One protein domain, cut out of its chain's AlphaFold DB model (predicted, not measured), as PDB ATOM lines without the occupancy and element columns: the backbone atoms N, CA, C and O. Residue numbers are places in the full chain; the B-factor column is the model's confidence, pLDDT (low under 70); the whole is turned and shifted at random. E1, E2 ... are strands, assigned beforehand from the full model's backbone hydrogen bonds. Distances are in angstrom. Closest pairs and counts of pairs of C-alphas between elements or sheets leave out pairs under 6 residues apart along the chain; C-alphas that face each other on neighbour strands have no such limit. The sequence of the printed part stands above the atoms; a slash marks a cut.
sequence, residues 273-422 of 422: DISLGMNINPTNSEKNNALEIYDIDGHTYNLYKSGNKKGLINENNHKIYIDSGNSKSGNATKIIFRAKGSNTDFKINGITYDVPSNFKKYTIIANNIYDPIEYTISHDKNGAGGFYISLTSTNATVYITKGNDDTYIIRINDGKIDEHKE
ATOM      1  N   ASP A 273     -15.012 -41.977  41.861       58.41
ATOM      2  CA  ASP A 273     -13.968 -41.137  41.284       58.41
ATOM      3  C   ASP A 273     -12.928 -40.863  42.371       58.41
ATOM      4  O   ASP A 273     -13.115 -40.002  43.241       58.41
ATOM      5  N   ILE A 274     -11.829 -41.604  42.367       66.38
ATOM      6  CA  ILE A 274     -10.763 -41.438  43.353       66.38
ATOM      7  C   ILE A 274      -9.730 -40.482  42.784       66.38
ATOM      8  O   ILE A 274      -9.307 -40.622  41.645       66.38
ATOM      9  N   SER A 275      -9.263 -39.539  43.599       67.31
ATOM     10  CA  SER A 275      -8.064 -38.754  43.312       67.31
ATOM     11  C   SER A 275      -7.203 -38.685  44.562       67.31
ATOM     12  O   SER A 275      -7.667 -38.303  45.634       67.31
ATOM     13  N   LEU A 276      -5.924 -39.017  44.420       73.94
ATOM     14  CA  LEU A 276      -4.977 -39.087  45.530       73.94
ATOM     15  C   LEU A 276      -3.650 -38.421  45.189       73.94
ATOM     16  O   LEU A 276      -3.210 -38.437  44.042       73.94
ATOM     17  N   GLY A 277      -2.996 -37.873  46.213       67.88
ATOM     18  CA  GLY A 277      -1.621 -37.380  46.175       67.88
ATOM     19  C   GLY A 277      -0.943 -37.640  47.517       67.88
ATOM     20  O   GLY A 277      -1.218 -36.950  48.492       67.88
ATOM     21  N   MET A 278      -0.082 -38.659  47.606       76.88
ATOM     22  CA  MET A 278       0.486 -39.101  48.885       76.88
ATOM     23  C   MET A 278       1.993 -39.311  48.830       76.88
ATOM     24  O   MET A 278       2.527 -39.879  47.880       76.88
ATOM     25  N   ASN A 279       2.681 -38.917  49.904       78.25
ATOM     26  CA  ASN A 279       4.073 -39.292  50.116       78.25
ATOM     27  C   ASN A 279       4.136 -40.779  50.478       78.25
ATOM     28  O   ASN A 279       3.588 -41.197  51.499       78.25
ATOM     29  N   ILE A 280       4.836 -41.563  49.671       78.00
ATOM     30  CA  ILE A 280       5.153 -42.958  49.951       78.00
ATOM     31  C   ILE A 280       6.651 -43.023  50.231       78.00
ATOM     32  O   ILE A 280       7.497 -42.634  49.423       78.00
ATOM     33  N   ASN A 281       7.015 -43.445  51.437       68.62
ATOM     34  CA  ASN A 281       8.419 -43.531  51.805       68.62
ATOM     35  C   ASN A 281       8.766 -44.983  52.092       68.62
ATOM     36  O   ASN A 281       8.307 -45.500  53.114       68.62
ATOM     37  N   PRO A 282       9.615 -45.612  51.266       54.78
ATOM     38  CA  PRO A 282      10.169 -46.891  51.634       54.78
ATOM     39  C   PRO A 282      11.013 -46.674  52.895       54.78
ATOM     40  O   PRO A 282      11.924 -45.839  52.946       54.78
ATOM     41  N   THR A 283      10.650 -47.377  53.956       52.16
ATOM     42  CA  THR A 283      11.474 -47.494  55.155       52.16
ATOM     43  C   THR A 283      12.520 -48.606  54.963       52.16
ATOM     44  O   THR A 283      12.647 -49.195  53.897       52.16
ATOM     45  N   ASN A 284      13.319 -48.913  55.982       50.56
ATOM     46  CA  ASN A 284      14.236 -50.061  55.917       50.56
ATOM     47  C   ASN A 284      13.554 -51.384  56.313       50.56
ATOM     48  O   ASN A 284      14.209 -52.416  56.373       50.56
ATOM     49  N   SER A 285      12.258 -51.355  56.632       54.81
ATOM     50  CA  SER A 285      11.481 -52.543  56.968       54.81
ATOM     51  C   SER A 285      10.776 -53.050  55.715       54.81
ATOM     52  O   SER A 285       9.985 -52.316  55.124       54.81
ATOM     53  N   GLU A 286      11.034 -54.305  55.336       55.28
ATOM     54  CA  GLU A 286      10.366 -54.992  54.218       55.28
ATOM     55  C   GLU A 286       8.836 -54.923  54.352       55.28
ATOM     56  O   GLU A 286       8.148 -54.557  53.404       55.28
ATOM     57  N   LYS A 287       8.315 -55.097  55.576       52.75
ATOM     58  CA  LYS A 287       6.886 -54.946  55.920       52.75
ATOM     59  C   LYS A 287       6.307 -53.561  55.580       52.75
ATOM     60  O   LYS A 287       5.110 -53.409  55.365       52.75
ATOM     61  N   ASN A 288       7.145 -52.531  55.556       49.97
ATOM     62  CA  ASN A 288       6.748 -51.132  55.424       49.97
ATOM     63  C   ASN A 288       7.114 -50.535  54.049       49.97
ATOM     64  O   ASN A 288       6.956 -49.328  53.871       49.97
ATOM     65  N   ASN A 289       7.605 -51.356  53.111       54.94
ATOM     66  CA  ASN A 289       8.049 -50.956  51.767       54.94
ATOM     67  C   ASN A 289       7.045 -51.252  50.657       54.94
ATOM     68  O   ASN A 289       7.410 -51.225  49.486       54.94
ATOM     69  N   ALA A 290       5.788 -51.490  51.020       62.44
ATOM     70  CA  ALA A 290       4.734 -51.797  50.074       62.44
ATOM     71  C   ALA A 290       4.461 -50.583  49.179       62.44
ATOM     72  O   ALA A 290       3.794 -49.633  49.587       62.44
ATOM     73  N   LEU A 291       5.026 -50.610  47.981       79.44
ATOM     74  CA  LEU A 291       4.323 -50.203  46.784       79.44
ATOM     75  C   LEU A 291       4.339 -51.429  45.885       79.44
ATOM     76  O   LEU A 291       5.421 -51.866  45.514       79.44
ATOM     77  N   GLU A 292       3.169 -51.937  45.547       85.69
ATOM     78  CA  GLU A 292       2.982 -52.944  44.514       85.69
ATOM     79  C   GLU A 292       2.005 -52.368  43.500       85.69
ATOM     80  O   GLU A 292       0.920 -51.913  43.868       85.69
ATOM     81  N   ILE A 293       2.400 -52.361  42.234       87.06
ATOM     82  CA  ILE A 293       1.543 -51.952  41.125       87.06
ATOM     83  C   ILE A 293       1.396 -53.146  40.212       87.06
ATOM     84  O   ILE A 293       2.409 -53.630  39.717       87.06
ATOM     85  N   TYR A 294       0.162 -53.561  39.983       85.62
ATOM     86  CA  TYR A 294      -0.202 -54.561  38.993       85.62
ATOM     87  C   TYR A 294      -0.664 -53.782  37.763       85.62
ATOM     88  O   TYR A 294      -1.760 -53.214  37.776       85.62
ATOM     89  N   ASP A 295       0.207 -53.650  36.762       85.88
ATOM     90  CA  ASP A 295      -0.152 -52.928  35.543       85.88
ATOM     91  C   ASP A 295      -1.147 -53.727  34.686       85.88
ATOM     92  O   ASP A 295      -1.441 -54.896  34.953       85.88
ATOM     93  N   ILE A 296      -1.722 -53.069  33.681       79.56
ATOM     94  CA  ILE A 296      -2.671 -53.709  32.756       79.56
ATOM     95  C   ILE A 296      -2.025 -54.798  31.883       79.56
ATOM     96  O   ILE A 296      -2.737 -55.650  31.361       79.56
ATOM     97  N   ASP A 297      -0.696 -54.795  31.765       77.31
ATOM     98  CA  ASP A 297       0.088 -55.758  30.986       77.31
ATOM     99  C   ASP A 297       0.541 -56.962  31.844       77.31
ATOM    100  O   ASP A 297       1.221 -57.868  31.360       77.31
ATOM    101  N   GLY A 298       0.155 -56.999  33.126       72.06
ATOM    102  CA  GLY A 298       0.462 -58.079  34.065       72.06
ATOM    103  C   GLY A 298       1.827 -57.970  34.756       72.06
ATOM    104  O   GLY A 298       2.217 -58.893  35.479       72.06
ATOM    105  N   HIS A 299       2.557 -56.866  34.588       77.19
ATOM    106  CA  HIS A 299       3.799 -56.615  35.316       77.19
ATOM    107  C   HIS A 299       3.531 -56.131  36.739       77.19
ATOM    108  O   HIS A 299       2.579 -55.399  37.018       77.19
ATOM    109  N   THR A 300       4.428 -56.508  37.651       83.06
ATOM    110  CA  THR A 300       4.392 -56.081  39.049       83.06
ATOM    111  C   THR A 300       5.575 -55.178  39.364       83.06
ATOM    112  O   THR A 300       6.723 -55.620  39.368       83.06
ATOM    113  N   TYR A 301       5.315 -53.918  39.709       82.31
ATOM    114  CA  TYR A 301       6.370 -52.982  40.105       82.31
ATOM    115  C   TYR A 301       6.441 -52.795  41.612       82.31
ATOM    116  O   TYR A 301       5.433 -52.536  42.265       82.31
ATOM    117  N   ASN A 302       7.667 -52.820  42.132       84.38
ATOM    118  CA  ASN A 302       8.013 -52.480  43.506       84.38
ATOM    119  C   ASN A 302       8.882 -51.222  43.567       84.38
ATOM    120  O   ASN A 302       9.591 -50.899  42.613       84.38
ATOM    121  N   LEU A 303       8.901 -50.525  44.707       82.50
ATOM    122  CA  LEU A 303       9.856 -49.430  44.912       82.50
ATOM    123  C   LEU A 303      11.295 -49.951  44.986       82.50
ATOM    124  O   LEU A 303      11.628 -50.839  45.767       82.50
ATOM    125  N   TYR A 304      12.179 -49.308  44.232       81.75
ATOM    126  CA  TYR A 304      13.612 -49.556  44.247       81.75
ATOM    127  C   TYR A 304      14.366 -48.394  44.894       81.75
ATOM    128  O   TYR A 304      14.189 -47.229  44.528       81.75
ATOM    129  N   LYS A 305      15.278 -48.713  45.819       77.06
ATOM    130  CA  LYS A 305      16.196 -47.747  46.433       77.06
ATOM    131  C   LYS A 305      17.576 -48.367  46.641       77.06
ATOM    132  O   LYS A 305      17.720 -49.350  47.359       77.06
ATOM    133  N   SER A 306      18.608 -47.758  46.060       77.12
ATOM    134  CA  SER A 306      20.008 -48.131  46.279       77.12
ATOM    135  C   SER A 306      20.896 -46.887  46.277       77.12
ATOM    136  O   SER A 306      21.102 -46.244  45.245       77.12
ATOM    137  N   GLY A 307      21.389 -46.510  47.460       75.31
ATOM    138  CA  GLY A 307      22.089 -45.241  47.663       75.31
ATOM    139  C   GLY A 307      21.208 -44.050  47.268       75.31
ATOM    140  O   GLY A 307      20.100 -43.896  47.784       75.31
ATOM    141  N   ASN A 308      21.697 -43.241  46.325       73.00
ATOM    142  CA  ASN A 308      20.967 -42.095  45.773       73.00
ATOM    143  C   ASN A 308      20.011 -42.474  44.634       73.00
ATOM    144  O   ASN A 308      19.180 -41.655  44.254       73.00
ATOM    145  N   LYS A 309      20.113 -43.692  44.085       76.00
ATOM    146  CA  LYS A 309      19.238 -44.138  43.001       76.00
ATOM    147  C   LYS A 309      17.913 -44.620  43.569       76.00
ATOM    148  O   LYS A 309      17.878 -45.493  44.441       76.00
ATOM    149  N   LYS A 310      16.837 -44.054  43.047       79.56
ATOM    150  CA  LYS A 310      15.454 -44.299  43.442       79.56
ATOM    151  C   LYS A 310      14.647 -44.585  42.177       79.56
ATOM    152  O   LYS A 310      14.980 -44.070  41.113       79.56
ATOM    153  N   GLY A 311      13.656 -45.461  42.257       86.56
ATOM    154  CA  GLY A 311      12.847 -45.821  41.103       86.56
ATOM    155  C   GLY A 311      11.896 -46.974  41.372       86.56
ATOM    156  O   GLY A 311      11.505 -47.202  42.515       86.56
ATOM    157  N   LEU A 312      11.574 -47.713  40.317       88.25
ATOM    158  CA  LEU A 312      10.798 -48.947  40.352       88.25
ATOM    159  C   LEU A 312      11.669 -50.134  39.941       88.25
ATOM    160  O   LEU A 312      12.636 -49.976  39.195       88.25
ATOM    161  N   ILE A 313      11.328 -51.319  40.423       87.38
ATOM    162  CA  ILE A 313      11.886 -52.592  39.975       87.38
ATOM    163  C   ILE A 313      10.733 -53.543  39.684       87.38
ATOM    164  O   ILE A 313       9.826 -53.655  40.505       87.38
ATOM    165  N   ASN A 314      10.746 -54.179  38.517       86.56
ATOM    166  CA  ASN A 314       9.738 -55.178  38.175       86.56
ATOM    167  C   ASN A 314      10.158 -56.592  38.617       86.56
ATOM    168  O   ASN A 314      11.284 -56.809  39.076       86.56
ATOM    169  N   GLU A 315       9.269 -57.564  38.432       81.38
ATOM    170  CA  GLU A 315       9.487 -58.985  38.723       81.38
ATOM    171  C   GLU A 315      10.701 -59.592  37.994       81.38
ATOM    172  O   GLU A 315      11.328 -60.526  38.488       81.38
ATOM    173  N   ASN A 316      11.105 -59.002  36.865       86.94
ATOM    174  CA  ASN A 316      12.260 -59.410  36.063       86.94
ATOM    175  C   ASN A 316      13.574 -58.716  36.479       86.94
ATOM    176  O   ASN A 316      14.556 -58.736  35.735       86.94
ATOM    177  N   ASN A 317      13.617 -58.069  37.651       86.19
ATOM    178  CA  ASN A 317      14.741 -57.254  38.132       86.19
ATOM    179  C   ASN A 317      15.123 -56.069  37.220       86.19
ATOM    180  O   ASN A 317      16.193 -55.465  37.391       86.19
ATOM    181  N   HIS A 318      14.258 -55.687  36.279       90.12
ATOM    182  CA  HIS A 318      14.452 -54.502  35.458       90.12
ATOM    183  C   HIS A 318      14.148 -53.254  36.292       90.12
ATOM    184  O   HIS A 318      13.077 -53.117  36.880       90.12
ATOM    185  N   LYS A 319      15.127 -52.347  36.368       90.31
ATOM    186  CA  LYS A 319      15.072 -51.132  37.186       90.31
ATOM    187  C   LYS A 319      14.728 -49.924  36.328       90.31
ATOM    188  O   LYS A 319      15.479 -49.584  35.418       90.31
ATOM    189  N   ILE A 320      13.658 -49.233  36.692       88.62
ATOM    190  CA  ILE A 320      13.245 -47.961  36.105       88.62
ATOM    191  C   ILE A 320      13.641 -46.864  37.086       88.62
ATOM    192  O   ILE A 320      13.010 -46.699  38.126       88.62
ATOM    193  N   TYR A 321      14.707 -46.127  36.788       87.75
ATOM    194  CA  TYR A 321      15.140 -45.021  37.640       87.75
ATOM    195  C   TYR A 321      14.212 -43.815  37.483       87.75
ATOM    196  O   TYR A 321      13.870 -43.428  36.369       87.75
ATOM    197  N   ILE A 322      13.818 -43.224  38.611       85.62
ATOM    198  CA  ILE A 322      13.038 -41.988  38.669       85.62
ATOM    199  C   ILE A 322      13.936 -40.956  39.343       85.62
ATOM    200  O   ILE A 322      14.047 -40.921  40.569       85.62
ATOM    201  N   ASP A 323      14.638 -40.167  38.529       80.56
ATOM    202  CA  ASP A 323      15.509 -39.114  39.045       80.56
ATOM    203  C   ASP A 323      14.701 -37.965  39.666       80.56
ATOM    204  O   ASP A 323      13.498 -37.811  39.457       80.56
ATOM    205  N   SER A 324      15.404 -37.130  40.425       76.88
ATOM    206  CA  SER A 324      14.865 -35.941  41.077       76.88
ATOM    207  C   SER A 324      14.114 -35.042  40.087       76.88
ATOM    208  O   SER A 324      14.710 -34.520  39.144       76.88
ATOM    209  N   GLY A 325      12.812 -34.835  40.303       72.44
ATOM    210  CA  GLY A 325      11.965 -34.037  39.412       72.44
ATOM    211  C   GLY A 325      11.419 -34.765  38.181       72.44
ATOM    212  O   GLY A 325      10.673 -34.142  37.428       72.44
ATOM    213  N   ASN A 326      11.734 -36.051  38.003       83.38
ATOM    214  CA  ASN A 326      11.106 -36.916  37.009       83.38
ATOM    215  C   ASN A 326       9.934 -37.699  37.619       83.38
ATOM    216  O   ASN A 326       9.782 -37.818  38.841       83.38
ATOM    217  N   SER A 327       9.106 -38.254  36.739       89.00
ATOM    218  CA  SER A 327       7.980 -39.107  37.103       89.00
ATOM    219  C   SER A 327       7.837 -40.287  36.147       89.00
ATOM    220  O   SER A 327       8.297 -40.247  35.005       89.00
ATOM    221  N   LYS A 328       7.179 -41.344  36.620       90.31
ATOM    222  CA  LYS A 328       6.736 -42.483  35.819       90.31
ATOM    223  C   LYS A 328       5.232 -42.636  35.985       90.31
ATOM    224  O   LYS A 328       4.759 -42.795  37.107       90.31
ATOM    225  N   SER A 329       4.522 -42.616  34.866       93.00
ATOM    226  CA  SER A 329       3.079 -42.836  34.815       93.00
ATOM    227  C   SER A 329       2.744 -44.158  34.130       93.00
ATOM    228  O   SER A 329       3.574 -44.709  33.385       93.00
ATOM    229  N   GLY A 330       1.548 -44.667  34.407       92.56
ATOM    230  CA  GLY A 330       1.014 -45.896  33.834       92.56
ATOM    231  C   GLY A 330      -0.434 -46.141  34.249       92.56
ATOM    232  O   GLY A 330      -1.024 -45.324  34.956       92.56
ATOM    233  N   ASN A 331      -0.950 -47.289  33.818       92.06
ATOM    234  CA  ASN A 331      -2.294 -47.774  34.111       92.06
ATOM    235  C   ASN A 331      -2.191 -49.073  34.911       92.06
ATOM    236  O   ASN A 331      -1.332 -49.907  34.613       92.06
ATOM    237  N   ALA A 332      -3.042 -49.244  35.918       89.69
ATOM    238  CA  ALA A 332      -2.998 -50.389  36.817       89.69
ATOM    239  C   ALA A 332      -4.382 -50.971  37.097       89.69
ATOM    240  O   ALA A 332      -5.357 -50.245  37.259       89.69
ATOM    241  N   THR A 333      -4.447 -52.292  37.234       85.94
ATOM    242  CA  THR A 333      -5.640 -52.991  37.734       85.94
ATOM    243  C   THR A 333      -5.685 -52.980  39.259       85.94
ATOM    244  O   THR A 333      -6.756 -53.030  39.862       85.94
ATOM    245  N   LYS A 334      -4.520 -52.875  39.910       85.69
ATOM    246  CA  LYS A 334      -4.404 -52.830  41.366       85.69
ATOM    247  C   LYS A 334      -3.166 -52.061  41.806       85.69
ATOM    248  O   LYS A 334      -2.074 -52.264  41.279       85.69
ATOM    249  N   ILE A 335      -3.320 -51.231  42.833       89.31
ATOM    250  CA  ILE A 335      -2.213 -50.530  43.487       89.31
ATOM    251  C   ILE A 335      -2.311 -50.735  44.993       89.31
ATOM    252  O   ILE A 335      -3.321 -50.419  45.619       89.31
ATOM    253  N   ILE A 336      -1.234 -51.229  45.596       85.62
ATOM    254  CA  ILE A 336      -1.083 -51.333  47.045       85.62
ATOM    255  C   ILE A 336       0.035 -50.394  47.451       85.62
ATOM    256  O   ILE A 336       1.144 -50.529  46.947       85.62
ATOM    257  N   PHE A 337      -0.205 -49.470  48.377       84.50
ATOM    258  CA  PHE A 337       0.864 -48.600  48.857       84.50
ATOM    259  C   PHE A 337       0.736 -48.218  50.329       84.50
ATOM    260  O   PHE A 337      -0.339 -48.300  50.927       84.50
ATOM    261  N   ARG A 338       1.850 -47.778  50.928       80.00
ATOM    262  CA  ARG A 338       1.876 -47.255  52.299       80.00
ATOM    263  C   ARG A 338       2.187 -45.758  52.349       80.00
ATOM    264  O   ARG A 338       3.273 -45.330  51.959       80.00
ATOM    265  N   ALA A 339       1.258 -44.970  52.880       79.38
ATOM    266  CA  ALA A 339       1.397 -43.525  53.012       79.38
ATOM    267  C   ALA A 339       2.240 -43.121  54.235       79.38
ATOM    268  O   ALA A 339       2.174 -43.724  55.315       79.38
ATOM    269  N   LYS A 340       3.011 -42.042  54.083       76.88
ATOM    270  CA  LYS A 340       3.788 -41.393  55.140       76.88
ATOM    271  C   LYS A 340       3.130 -40.074  55.547       76.88
ATOM    272  O   LYS A 340       3.061 -39.144  54.756       76.88
ATOM    273  N   GLY A 341       2.807 -39.962  56.835       72.19
ATOM    274  CA  GLY A 341       2.210 -38.760  57.427       72.19
ATOM    275  C   GLY A 341       0.690 -38.848  57.554       72.19
ATOM    276  O   GLY A 341       0.133 -39.945  57.510       72.19
ATOM    277  N   SER A 342       0.065 -37.701  57.814       66.81
ATOM    278  CA  SER A 342      -1.371 -37.454  57.644       66.81
ATOM    279  C   SER A 342      -1.650 -37.100  56.184       66.81
ATOM    280  O   SER A 342      -0.810 -36.454  55.555       66.81
ATOM    281  N   ASN A 343      -2.814 -37.487  55.666       65.69
ATOM    282  CA  ASN A 343      -3.172 -37.265  54.268       65.69
ATOM    283  C   ASN A 343      -4.353 -36.302  54.175       65.69
ATOM    284  O   ASN A 343      -5.412 -36.585  54.723       65.69
ATOM    285  N   THR A 344      -4.150 -35.188  53.477       63.59
ATOM    286  CA  THR A 344      -5.170 -34.147  53.259       63.59
ATOM    287  C   THR A 344      -5.766 -34.186  51.856       63.59
ATOM    288  O   THR A 344      -6.749 -33.509  51.592       63.59
ATOM    289  N   ASP A 345      -5.175 -34.966  50.947       72.00
ATOM    290  CA  ASP A 345      -5.480 -34.906  49.513       72.00
ATOM    291  C   ASP A 345      -6.173 -36.186  49.022       72.00
ATOM    292  O   ASP A 345      -6.092 -36.528  47.843       72.00
ATOM    293  N   PHE A 346      -6.830 -36.928  49.921       78.62
ATOM    294  CA  PHE A 346      -7.670 -38.058  49.530       78.62
ATOM    295  C   PHE A 346      -9.032 -37.548  49.101       78.62
ATOM    296  O   PHE A 346      -9.782 -37.034  49.927       78.62
ATOM    297  N   LYS A 347      -9.344 -37.671  47.813       78.94
ATOM    298  CA  LYS A 347     -10.635 -37.276  47.268       78.94
ATOM    299  C   LYS A 347     -11.391 -38.472  46.735       78.94
ATOM    300  O   LYS A 347     -10.806 -39.309  46.051       78.94
ATOM    301  N   ILE A 348     -12.683 -38.487  47.021       70.75
ATOM    302  CA  ILE A 348     -13.632 -39.451  46.482       70.75
ATOM    303  C   ILE A 348     -14.850 -38.684  45.973       70.75
ATOM    304  O   ILE A 348     -15.403 -37.860  46.700       70.75
ATOM    305  N   ASN A 349     -15.219 -38.892  44.707       70.31
ATOM    306  CA  ASN A 349     -16.268 -38.141  44.007       70.31
ATOM    307  C   ASN A 349     -16.052 -36.621  44.115       70.31
ATOM    308  O   ASN A 349     -16.976 -35.838  44.325       70.31
ATOM    309  N   GLY A 350     -14.782 -36.203  44.054       71.75
ATOM    310  CA  GLY A 350     -14.362 -34.808  44.206       71.75
ATOM    311  C   GLY A 350     -14.399 -34.248  45.636       71.75
ATOM    312  O   GLY A 350     -13.891 -33.146  45.853       71.75
ATOM    313  N   ILE A 351     -14.927 -34.988  46.618       69.44
ATOM    314  CA  ILE A 351     -14.987 -34.589  48.030       69.44
ATOM    315  C   ILE A 351     -13.675 -34.964  48.716       69.44
ATOM    316  O   ILE A 351     -13.242 -36.108  48.634       69.44
ATOM    317  N   THR A 352     -13.041 -34.011  49.401       78.50
ATOM    318  CA  THR A 352     -11.829 -34.263  50.193       78.50
ATOM    319  C   THR A 352     -12.172 -34.904  51.535       78.50
ATOM    320  O   THR A 352     -13.014 -34.395  52.271       78.50
ATOM    321  N   TYR A 353     -11.447 -35.963  51.879       71.75
ATOM    322  CA  TYR A 353     -11.545 -36.679  53.141       71.75
ATOM    323  C   TYR A 353     -10.247 -36.560  53.936       71.75
ATOM    324  O   TYR A 353      -9.163 -36.901  53.452       71.75
ATOM    325  N   ASP A 354     -10.372 -36.145  55.195       70.12
ATOM    326  CA  ASP A 354      -9.271 -36.184  56.152       70.12
ATOM    327  C   ASP A 354      -9.074 -37.620  56.634       70.12
ATOM    328  O   ASP A 354      -9.798 -38.110  57.504       70.12
ATOM    329  N   VAL A 355      -8.082 -38.316  56.075       69.88
ATOM    330  CA  VAL A 355      -7.773 -39.681  56.509       69.88
ATOM    331  C   VAL A 355      -6.920 -39.626  57.779       69.88
ATOM    332  O   VAL A 355      -5.815 -39.062  57.753       69.88
ATOM    333  N   PRO A 356      -7.372 -40.233  58.895       67.44
ATOM    334  CA  PRO A 356      -6.624 -40.207  60.141       67.44
ATOM    335  C   PRO A 356      -5.206 -40.770  59.982       67.44
ATOM    336  O   PRO A 356      -4.956 -41.747  59.275       67.44
ATOM    337  N   SER A 357      -4.241 -40.164  60.675       71.25
ATOM    338  CA  SER A 357      -2.814 -40.466  60.483       71.25
ATOM    339  C   SER A 357      -2.403 -41.894  60.874       71.25
ATOM    340  O   SER A 357      -1.293 -42.318  60.547       71.25
ATOM    341  N   ASN A 358      -3.258 -42.647  61.567       71.94
ATOM    342  CA  ASN A 358      -3.052 -44.057  61.898       71.94
ATOM    343  C   ASN A 358      -3.367 -45.008  60.730       71.94
ATOM    344  O   ASN A 358      -2.917 -46.153  60.779       71.94
ATOM    345  N   PHE A 359      -4.060 -44.563  59.681       70.12
ATOM    346  CA  PHE A 359      -4.236 -45.321  58.445       70.12
ATOM    347  C   PHE A 359      -2.990 -45.214  57.580       70.12
ATOM    348  O   PHE A 359      -2.541 -44.124  57.215       70.12
ATOM    349  N   LYS A 360      -2.388 -46.367  57.289       76.44
ATOM    350  CA  LYS A 360      -1.070 -46.414  56.659       76.44
ATOM    351  C   LYS A 360      -1.084 -47.110  55.317       76.44
ATOM    352  O   LYS A 360      -0.347 -46.653  54.456       76.44
ATOM    353  N   LYS A 361      -1.855 -48.182  55.133       79.38
ATOM    354  CA  LYS A 361      -1.853 -48.976  53.896       79.38
ATOM    355  C   LYS A 361      -3.148 -48.751  53.127       79.38
ATOM    356  O   LYS A 361      -4.214 -48.746  53.729       79.38
ATOM    357  N   TYR A 362      -3.014 -48.594  51.821       82.62
ATOM    358  CA  TYR A 362      -4.089 -48.359  50.872       82.62
ATOM    359  C   TYR A 362      -4.001 -49.464  49.824       82.62
ATOM    360  O   TYR A 362      -2.913 -49.728  49.311       82.62
ATOM    361  N   THR A 363      -5.120 -50.122  49.541       83.38
ATOM    362  CA  THR A 363      -5.261 -51.059  48.422       83.38
ATOM    363  C   THR A 363      -6.373 -50.538  47.539       83.38
ATOM    364  O   THR A 363      -7.494 -50.393  48.010       83.38
ATOM    365  N   ILE A 364      -6.059 -50.240  46.288       84.88
ATOM    366  CA  ILE A 364      -7.001 -49.715  45.307       84.88
ATOM    367  C   ILE A 364      -7.080 -50.730  44.180       84.88
ATOM    368  O   ILE A 364      -6.039 -51.183  43.701       84.88
ATOM    369  N   ILE A 365      -8.292 -51.118  43.803       79.69
ATOM    370  CA  ILE A 365      -8.560 -52.137  42.788       79.69
ATOM    371  C   ILE A 365      -9.509 -51.525  41.763       79.69
ATOM    372  O   ILE A 365     -10.572 -51.050  42.150       79.69
ATOM    373  N   ALA A 366      -9.120 -51.520  40.488       75.75
ATOM    374  CA  ALA A 366     -10.014 -51.156  39.397       75.75
ATOM    375  C   ALA A 366     -11.129 -52.201  39.318       75.75
ATOM    376  O   ALA A 366     -10.847 -53.401  39.272       75.75
ATOM    377  N   ASN A 367     -12.382 -51.760  39.304       66.75
ATOM    378  CA  ASN A 367     -13.509 -52.684  39.197       66.75
ATOM    379  C   ASN A 367     -13.683 -53.183  37.750       66.75
ATOM    380  O   ASN A 367     -14.245 -54.253  37.543       66.75
ATOM    381  N   ASN A 368     -13.158 -52.442  36.765       68.25
ATOM    382  CA  ASN A 368     -13.158 -52.795  35.347       68.25
ATOM    383  C   ASN A 368     -11.754 -52.588  34.747       68.25
ATOM    384  O   ASN A 368     -11.154 -51.530  34.918       68.25
ATOM    385  N   ILE A 369     -11.224 -53.576  34.018       70.62
ATOM    386  CA  ILE A 369      -9.880 -53.491  33.415       70.62
ATOM    387  C   ILE A 369      -9.790 -52.435  32.303       70.62
ATOM    388  O   ILE A 369      -8.708 -51.914  32.041       70.62
ATOM    389  N   TYR A 370     -10.917 -52.137  31.646       74.31
ATOM    390  CA  TYR A 370     -11.026 -51.110  30.609       74.31
ATOM    391  C   TYR A 370     -11.145 -49.697  31.193       74.31
ATOM    392  O   TYR A 370     -11.013 -48.725  30.454       74.31
ATOM    393  N   ASP A 371     -11.339 -49.593  32.511       70.62
ATOM    394  CA  ASP A 371     -11.283 -48.356  33.289       70.62
ATOM    395  C   ASP A 371     -10.190 -48.462  34.376       70.62
ATOM    396  O   ASP A 371     -10.477 -48.587  35.574       70.62
ATOM    397  N   PRO A 372      -8.907 -48.528  33.969       84.75
ATOM    398  CA  PRO A 372      -7.814 -48.797  34.888       84.75
ATOM    399  C   PRO A 372      -7.534 -47.608  35.814       84.75
ATOM    400  O   PRO A 372      -7.869 -46.459  35.543       84.75
ATOM    401  N   ILE A 373      -6.813 -47.875  36.901       88.62
ATOM    402  CA  ILE A 373      -6.266 -46.829  37.764       88.62
ATOM    403  C   ILE A 373      -5.113 -46.153  37.021       88.62
ATOM    404  O   ILE A 373      -4.042 -46.744  36.846       88.62
ATOM    405  N   GLU A 374      -5.300 -44.900  36.631       91.94
ATOM    406  CA  GLU A 374      -4.215 -44.053  36.158       91.94
ATOM    407  C   GLU A 374      -3.349 -43.659  37.352       91.94
ATOM    408  O   GLU A 374      -3.848 -43.198  38.379       91.94
ATOM    409  N   TYR A 375      -2.035 -43.823  37.247       92.56
ATOM    410  CA  TYR A 375      -1.128 -43.448  38.323       92.56
ATOM    411  C   TYR A 375       0.110 -42.730  37.809       92.56
ATOM    412  O   TYR A 375       0.562 -42.901  36.678       92.56
ATOM    413  N   THR A 376       0.699 -41.929  38.688       91.44
ATOM    414  CA  THR A 376       1.970 -41.248  38.492       91.44
ATOM    415  C   THR A 376       2.792 -41.335  39.764       91.44
ATOM    416  O   THR A 376       2.356 -40.918  40.836       91.44
ATOM    417  N   ILE A 377       4.018 -41.833  39.641       89.69
ATOM    418  CA  ILE A 377       5.001 -41.862  40.720       89.69
ATOM    419  C   ILE A 377       6.072 -40.835  40.424       89.69
ATOM    420  O   ILE A 377       6.666 -40.851  39.347       89.69
ATOM    421  N   SER A 378       6.344 -39.955  41.378       87.62
ATOM    422  CA  SER A 378       7.364 -38.919  41.251       87.62
ATOM    423  C   SER A 378       8.357 -38.946  42.408       87.62
ATOM    424  O   SER A 378       8.104 -39.511  43.479       87.62
ATOM    425  N   HIS A 379       9.523 -38.345  42.169       80.94
ATOM    426  CA  HIS A 379      10.580 -38.197  43.160       80.94
ATOM    427  C   HIS A 379      10.848 -36.714  43.452       80.94
ATOM    428  O   HIS A 379      10.959 -35.899  42.534       80.94
ATOM    429  N   ASP A 380      10.930 -36.357  44.739       73.38
ATOM    430  CA  ASP A 380      11.131 -34.973  45.184       73.38
ATOM    431  C   ASP A 380      12.410 -34.353  44.595       73.38
ATOM    432  O   ASP A 380      13.494 -34.942  44.674       73.38
ATOM    433  N   LYS A 381      12.282 -33.116  44.095       63.59
ATOM    434  CA  LYS A 381      13.312 -32.322  43.405       63.59
ATOM    435  C   LYS A 381      14.580 -32.071  44.231       63.59
ATOM    436  O   LYS A 381      15.615 -31.725  43.662       63.59
ATOM    437  N   ASN A 382      14.531 -32.275  45.547       62.06
ATOM    438  CA  ASN A 382      15.660 -32.029  46.446       62.06
ATOM    439  C   ASN A 382      16.539 -33.266  46.730       62.06
ATOM    440  O   ASN A 382      17.415 -33.198  47.592       62.06
ATOM    441  N   GLY A 383      16.327 -34.407  46.056       52.88
ATOM    442  CA  GLY A 383      17.195 -35.600  46.132       52.88
ATOM    443  C   GLY A 383      17.101 -36.410  47.441       52.88
ATOM    444  O   GLY A 383      17.118 -37.647  47.432       52.88
ATOM    445  N   ALA A 384      16.903 -35.741  48.578       55.41
ATOM    446  CA  ALA A 384      16.717 -36.348  49.894       55.41
ATOM    447  C   ALA A 384      15.297 -36.917  50.106       55.41
ATOM    448  O   ALA A 384      15.116 -37.816  50.930       55.41
ATOM    449  N   GLY A 385      14.306 -36.437  49.346       62.34
ATOM    450  CA  GLY A 385      12.880 -36.657  49.604       62.34
ATOM    451  C   GLY A 385      12.343 -38.038  49.216       62.34
ATOM    452  O   GLY A 385      13.005 -38.813  48.514       62.34
ATOM    453  N   GLY A 386      11.167 -38.363  49.760       74.50
ATOM    454  CA  GLY A 386      10.426 -39.605  49.514       74.50
ATOM    455  C   GLY A 386       9.878 -39.691  48.088       74.50
ATOM    456  O   GLY A 386      10.124 -38.809  47.266       74.50
ATOM    457  N   PHE A 387       9.157 -40.768  47.798       83.31
ATOM    458  CA  PHE A 387       8.370 -40.856  46.574       83.31
ATOM    459  C   PHE A 387       6.998 -40.243  46.821       83.31
ATOM    460  O   PHE A 387       6.533 -40.163  47.959       83.31
ATOM    461  N   TYR A 388       6.344 -39.832  45.749       85.94
ATOM    462  CA  TYR A 388       4.953 -39.424  45.776       85.94
ATOM    463  C   TYR A 388       4.190 -40.262  44.769       85.94
ATOM    464  O   TYR A 388       4.678 -40.468  43.662       85.94
ATOM    465  N   ILE A 389       3.013 -40.737  45.160       87.75
ATOM    466  CA  ILE A 389       2.051 -41.333  44.242       87.75
ATOM    467  C   ILE A 389       0.883 -40.378  44.081       87.75
ATOM    468  O   ILE A 389       0.352 -39.864  45.065       87.75
ATOM    469  N   SER A 390       0.503 -40.146  42.835       88.44
ATOM    470  CA  SER A 390      -0.797 -39.608  42.486       88.44
ATOM    471  C   SER A 390      -1.532 -40.627  41.641       88.44
ATOM    472  O   SER A 390      -0.896 -41.317  40.848       88.44
ATOM    473  N   LEU A 391      -2.832 -40.770  41.851       90.06
ATOM    474  CA  LEU A 391      -3.649 -41.691  41.075       90.06
ATOM    475  C   LEU A 391      -5.067 -41.166  40.918       90.06
ATOM    476  O   LEU A 391      -5.553 -40.439  41.795       90.06
ATOM    477  N   THR A 392      -5.689 -41.575  39.820       85.19
ATOM    478  CA  THR A 392      -7.070 -41.302  39.447       85.19
ATOM    479  C   THR A 392      -7.742 -42.569  38.930       85.19
ATOM    480  O   THR A 392      -7.111 -43.386  38.267       85.19
ATOM    481  N   SER A 393      -9.011 -42.768  39.264       81.31
ATOM    482  CA  SER A 393      -9.835 -43.851  38.713       81.31
ATOM    483  C   SER A 393     -11.295 -43.438  38.803       81.31
ATOM    484  O   SER A 393     -11.655 -42.835  39.812       81.31
ATOM    485  N   THR A 394     -12.096 -43.740  37.781       73.50
ATOM    486  CA  THR A 394     -13.542 -43.464  37.762       73.50
ATOM    487  C   THR A 394     -14.381 -44.628  38.296       73.50
ATOM    488  O   THR A 394     -15.550 -44.457  38.641       73.50
ATOM    489  N   ASN A 395     -13.780 -45.814  38.432       70.56
ATOM    490  CA  ASN A 395     -14.452 -47.004  38.937       70.56
ATOM    491  C   ASN A 395     -13.492 -47.942  39.688       70.56
ATOM    492  O   ASN A 395     -12.987 -48.929  39.144       70.56
ATOM    493  N   ALA A 396     -13.248 -47.648  40.967       72.12
ATOM    494  CA  ALA A 396     -12.387 -48.477  41.801       72.12
ATOM    495  C   ALA A 396     -12.865 -48.633  43.249       72.12
ATOM    496  O   ALA A 396     -13.479 -47.749  43.847       72.12
ATOM    497  N   THR A 397     -12.482 -49.769  43.830       73.19
ATOM    498  CA  THR A 397     -12.672 -50.108  45.241       73.19
ATOM    499  C   THR A 397     -11.422 -49.755  46.051       73.19
ATOM    500  O   THR A 397     -10.302 -50.069  45.639       73.19
ATOM    501  N   VAL A 398     -11.592 -49.141  47.233       75.44
ATOM    502  CA  VAL A 398     -10.489 -48.755  48.135       75.44
ATOM    503  C   VAL A 398     -10.599 -49.439  49.496       75.44
ATOM    504  O   VAL A 398     -11.586 -49.282  50.208       75.44
ATOM    505  N   TYR A 399      -9.524 -50.104  49.912       75.81
ATOM    506  CA  TYR A 399      -9.340 -50.636  51.262       75.81
ATOM    507  C   TYR A 399      -8.271 -49.840  51.997       75.81
ATOM    508  O   TYR A 399      -7.191 -49.596  51.444       75.81
ATOM    509  N   ILE A 400      -8.531 -49.480  53.259       72.50
ATOM    510  CA  ILE A 400      -7.578 -48.720  54.071       72.50
ATOM    511  C   ILE A 400      -7.310 -49.445  55.391       72.50
ATOM    512  O   ILE A 400      -8.187 -49.638  56.226       72.50
ATOM    513  N   THR A 401      -6.058 -49.841  55.604       71.88
ATOM    514  CA  THR A 401      -5.628 -50.598  56.788       71.88
ATOM    515  C   THR A 401      -4.919 -49.671  57.777       71.88
ATOM    516  O   THR A 401      -4.030 -48.879  57.408       71.88
ATOM    517  N   LYS A 402      -5.271 -49.789  59.063       69.88
ATOM    518  CA  LYS A 402      -4.562 -49.101  60.153       69.88
ATOM    519  C   LYS A 402      -3.151 -49.675  60.316       69.88
ATOM    520  O   LYS A 402      -2.830 -50.783  59.897       69.88
ATOM    521  N   GLY A 403      -2.258 -48.894  60.921       59.12
ATOM    522  CA  GLY A 403      -0.848 -49.258  61.102       59.12
ATOM    523  C   GLY A 403      -0.594 -50.520  61.942       59.12
ATOM    524  O   GLY A 403       0.535 -51.005  61.929       59.12
ATOM    525  N   ASN A 404      -1.612 -51.028  62.644       62.81
ATOM    526  CA  ASN A 404      -1.619 -52.264  63.431       62.81
ATOM    527  C   ASN A 404      -2.159 -53.492  62.664       62.81
ATOM    528  O   ASN A 404      -2.439 -54.497  63.303       62.81
ATOM    529  N   ASP A 405      -2.293 -53.407  61.335       58.78
ATOM    530  CA  ASP A 405      -2.786 -54.465  60.435       58.78
ATOM    531  C   ASP A 405      -4.290 -54.796  60.560       58.78
ATOM    532  O   ASP A 405      -4.760 -55.733  59.922       58.78
ATOM    533  N   ASP A 406      -5.070 -53.995  61.296       54.25
ATOM    534  CA  ASP A 406      -6.535 -54.046  61.221       54.25
ATOM    535  C   ASP A 406      -7.005 -53.446  59.879       54.25
ATOM    536  O   ASP A 406      -6.733 -52.269  59.590       54.25
ATOM    537  N   THR A 407      -7.713 -54.238  59.069       49.59
ATOM    538  CA  THR A 407      -8.316 -53.795  57.802       49.59
ATOM    539  C   THR A 407      -9.667 -53.149  58.065       49.59
ATOM    540  O   THR A 407     -10.493 -53.686  58.800       49.59
ATOM    541  N   TYR A 408      -9.878 -51.980  57.465       52.72
ATOM    542  CA  TYR A 408     -11.169 -51.314  57.466       52.72
ATOM    543  C   TYR A 408     -11.615 -51.133  56.024       52.72
ATOM    544  O   TYR A 408     -10.844 -50.692  55.162       52.72
ATOM    545  N   ILE A 409     -12.880 -51.450  55.782       53.88
ATOM    546  CA  ILE A 409     -13.562 -51.000  54.578       53.88
ATOM    547  C   ILE A 409     -14.055 -49.594  54.887       53.88
ATOM    548  O   ILE A 409     -14.798 -49.391  55.850       53.88
ATOM    549  N   ILE A 410     -13.621 -48.623  54.086       53.03
ATOM    550  CA  ILE A 410     -14.221 -47.296  54.136       53.03
ATOM    551  C   ILE A 410     -15.509 -47.358  53.333       53.03
ATOM    552  O   ILE A 410     -15.476 -47.522  52.115       53.03
ATOM    553  N   ARG A 411     -16.635 -47.235  54.033       50.97
ATOM    554  CA  ARG A 411     -17.931 -46.970  53.413       50.97
ATOM    555  C   ARG A 411     -18.166 -45.471  53.451       50.97
ATOM    556  O   ARG A 411     -17.912 -44.834  54.474       50.97
ATOM    557  N   ILE A 412     -18.595 -44.905  52.331       45.53
ATOM    558  CA  ILE A 412     -18.868 -43.476  52.235       45.53
ATOM    559  C   ILE A 412     -20.368 -43.299  52.168       45.53
ATOM    560  O   ILE A 412     -20.975 -43.533  51.130       45.53
ATOM    561  N   ASN A 413     -20.935 -42.848  53.279       42.38
ATOM    562  CA  ASN A 413     -22.340 -42.488  53.379       42.38
ATOM    563  C   ASN A 413     -22.420 -40.973  53.580       42.38
ATOM    564  O   ASN A 413     -21.865 -40.453  54.550       42.38
ATOM    565  N   ASP A 414     -23.058 -40.248  52.657       36.56
ATOM    566  CA  ASP A 414     -23.350 -38.809  52.784       36.56
ATOM    567  C   ASP A 414     -22.157 -37.940  53.245       36.56
ATOM    568  O   ASP A 414     -22.267 -37.087  54.131       36.56
ATOM    569  N   GLY A 415     -20.972 -38.167  52.667       38.09
ATOM    570  CA  GLY A 415     -19.769 -37.393  53.000       38.09
ATOM    571  C   GLY A 415     -19.109 -37.756  54.338       38.09
ATOM    572  O   GLY A 415     -18.205 -37.046  54.779       38.09
ATOM    573  N   LYS A 416     -19.510 -38.858  54.982       41.88
ATOM    574  CA  LYS A 416     -18.864 -39.415  56.178       41.88
ATOM    575  C   LYS A 416     -18.202 -40.755  55.871       41.88
ATOM    576  O   LYS A 416     -18.719 -41.554  55.098       41.88
ATOM    577  N   ILE A 417     -17.041 -40.970  56.486       50.81
ATOM    578  CA  ILE A 417     -16.348 -42.263  56.507       50.81
ATOM    579  C   ILE A 417     -16.982 -43.084  57.626       50.81
ATOM    580  O   ILE A 417     -16.769 -42.775  58.800       50.81
ATOM    581  N   ASP A 418     -17.734 -44.119  57.263       53.47
ATOM    582  CA  ASP A 418     -18.150 -45.156  58.201       53.47
ATOM    583  C   ASP A 418     -17.058 -46.233  58.256       53.47
ATOM    584  O   ASP A 418     -16.724 -46.880  57.259       53.47
ATOM    585  N   GLU A 419     -16.461 -46.392  59.438       54.16
ATOM    586  CA  GLU A 419     -15.440 -47.403  59.703       54.16
ATOM    587  C   GLU A 419     -16.114 -48.748  60.001       54.16
ATOM    588  O   GLU A 419     -16.700 -48.927  61.070       54.16
ATOM    589  N   HIS A 420     -15.978 -49.724  59.100       51.53
ATOM    590  CA  HIS A 420     -16.301 -51.115  59.412       51.53
ATOM    591  C   HIS A 420     -15.012 -51.926  59.527       51.53
ATOM    592  O   HIS A 420     -14.220 -51.975  58.584       51.53
ATOM    593  N   LYS A 421     -14.780 -52.509  60.706       44.03
ATOM    594  CA  LYS A 421     -13.666 -53.431  60.943       44.03
ATOM    595  C   LYS A 421     -14.057 -54.804  60.391       44.03
ATOM    596  O   LYS A 421     -15.107 -55.302  60.785       44.03
ATOM    597  N   GLU A 422     -13.229 -55.366  59.508       49.66
ATOM    598  CA  GLU A 422     -13.342 -56.778  59.090       49.66
ATOM    599  C   GLU A 422     -12.941 -57.750  60.205       49.66
ATOM    600  O   GLU A 422     -12.010 -57.425  60.990       49.66
TER     601      GLU A 422
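This is residues 273 to 422 of the 422 residues of an uncharacterized protein of Methanococcus aeolicus (strain ATCC BAA-1280 / DSM 17508 / OCM 812 / Nankai-3) (UniProt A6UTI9). Two layers of strands lie partly face to face, their strands crossed, and the long strand E6 bends from one layer into the other. The first part of E6 joins E1, E7, E8, E10 and E11 in the smaller layer; its later part joins E2, E3, E4, E5, E9, E12, E13 and E14 in the larger, with E4 and E5 towards one end and E13 and E14 towards the other. The printed part has 150 residues, with fourteen named strands, E1 to E14 in chain order, and no named helix: the class is all strand. They form one branched, strongly twisted sheet with antiparallel neighbours. It is compact, with a radius of gyration of the C-alphas of 15.0 A and spans of 44 by 33 by 26 A.

Start at E6, residues 327 to 338, with C-alpha 327 at (7.980, -39.107, 37.103); it measures 18.3 A and bends by 123 degrees at residue 331. Beside it look for E2, residues 291 to 295, E9, 359 to 366 and 20.7 A long, and E10, 373 to 379 and 19.7 A. Look next for E3, residues 300 to 306, E4, 309 to 314, E5, 319 to 321, E11, 387 to 393 and 20.1 A long, and E12, 396 to 402 and 20.0 A. E1, 274 to 280, begins at C-alpha (-10.763, -41.438, 43.353); E7 is 343 to 348, E8 351 to 355 and E13 407 to 413. E14, 416 to 421, ends at C-alpha (-13.666, -53.431, 60.943).

E2 lies on one side of E6, E9 and E10 on the other side. Look for N 292 and O 336 at 2.8 A, N 335 and O 364 at 2.9 A, and N 328 and O 377 at 2.8 A, each within hydrogen-bond range. E2 E3 E4 E5 form a meander, each strand the antiparallel neighbour of the one before; so do E12 E13 E14. In the hairpin of E10 and E11, at 164 degrees, N 376 and O 390 are 2.8 A apart. E1 has E11 on one side, with N 278 and O 389 at 2.8 A, and E7 on the other, with N 275 and O 347 at 2.9 A. E9 and E12 have N 363 and O 399 at 2.9 A. E1 and E9 are apart.

The C-alphas of Gly 307 and Asp 414 are the two farthest apart, 46.2 A. The printed part has no cut and no long link. Mean pLDDT of the printed part is 73.2; 48 residues are under 70, among them residues 281 to 290 and 402 to 422.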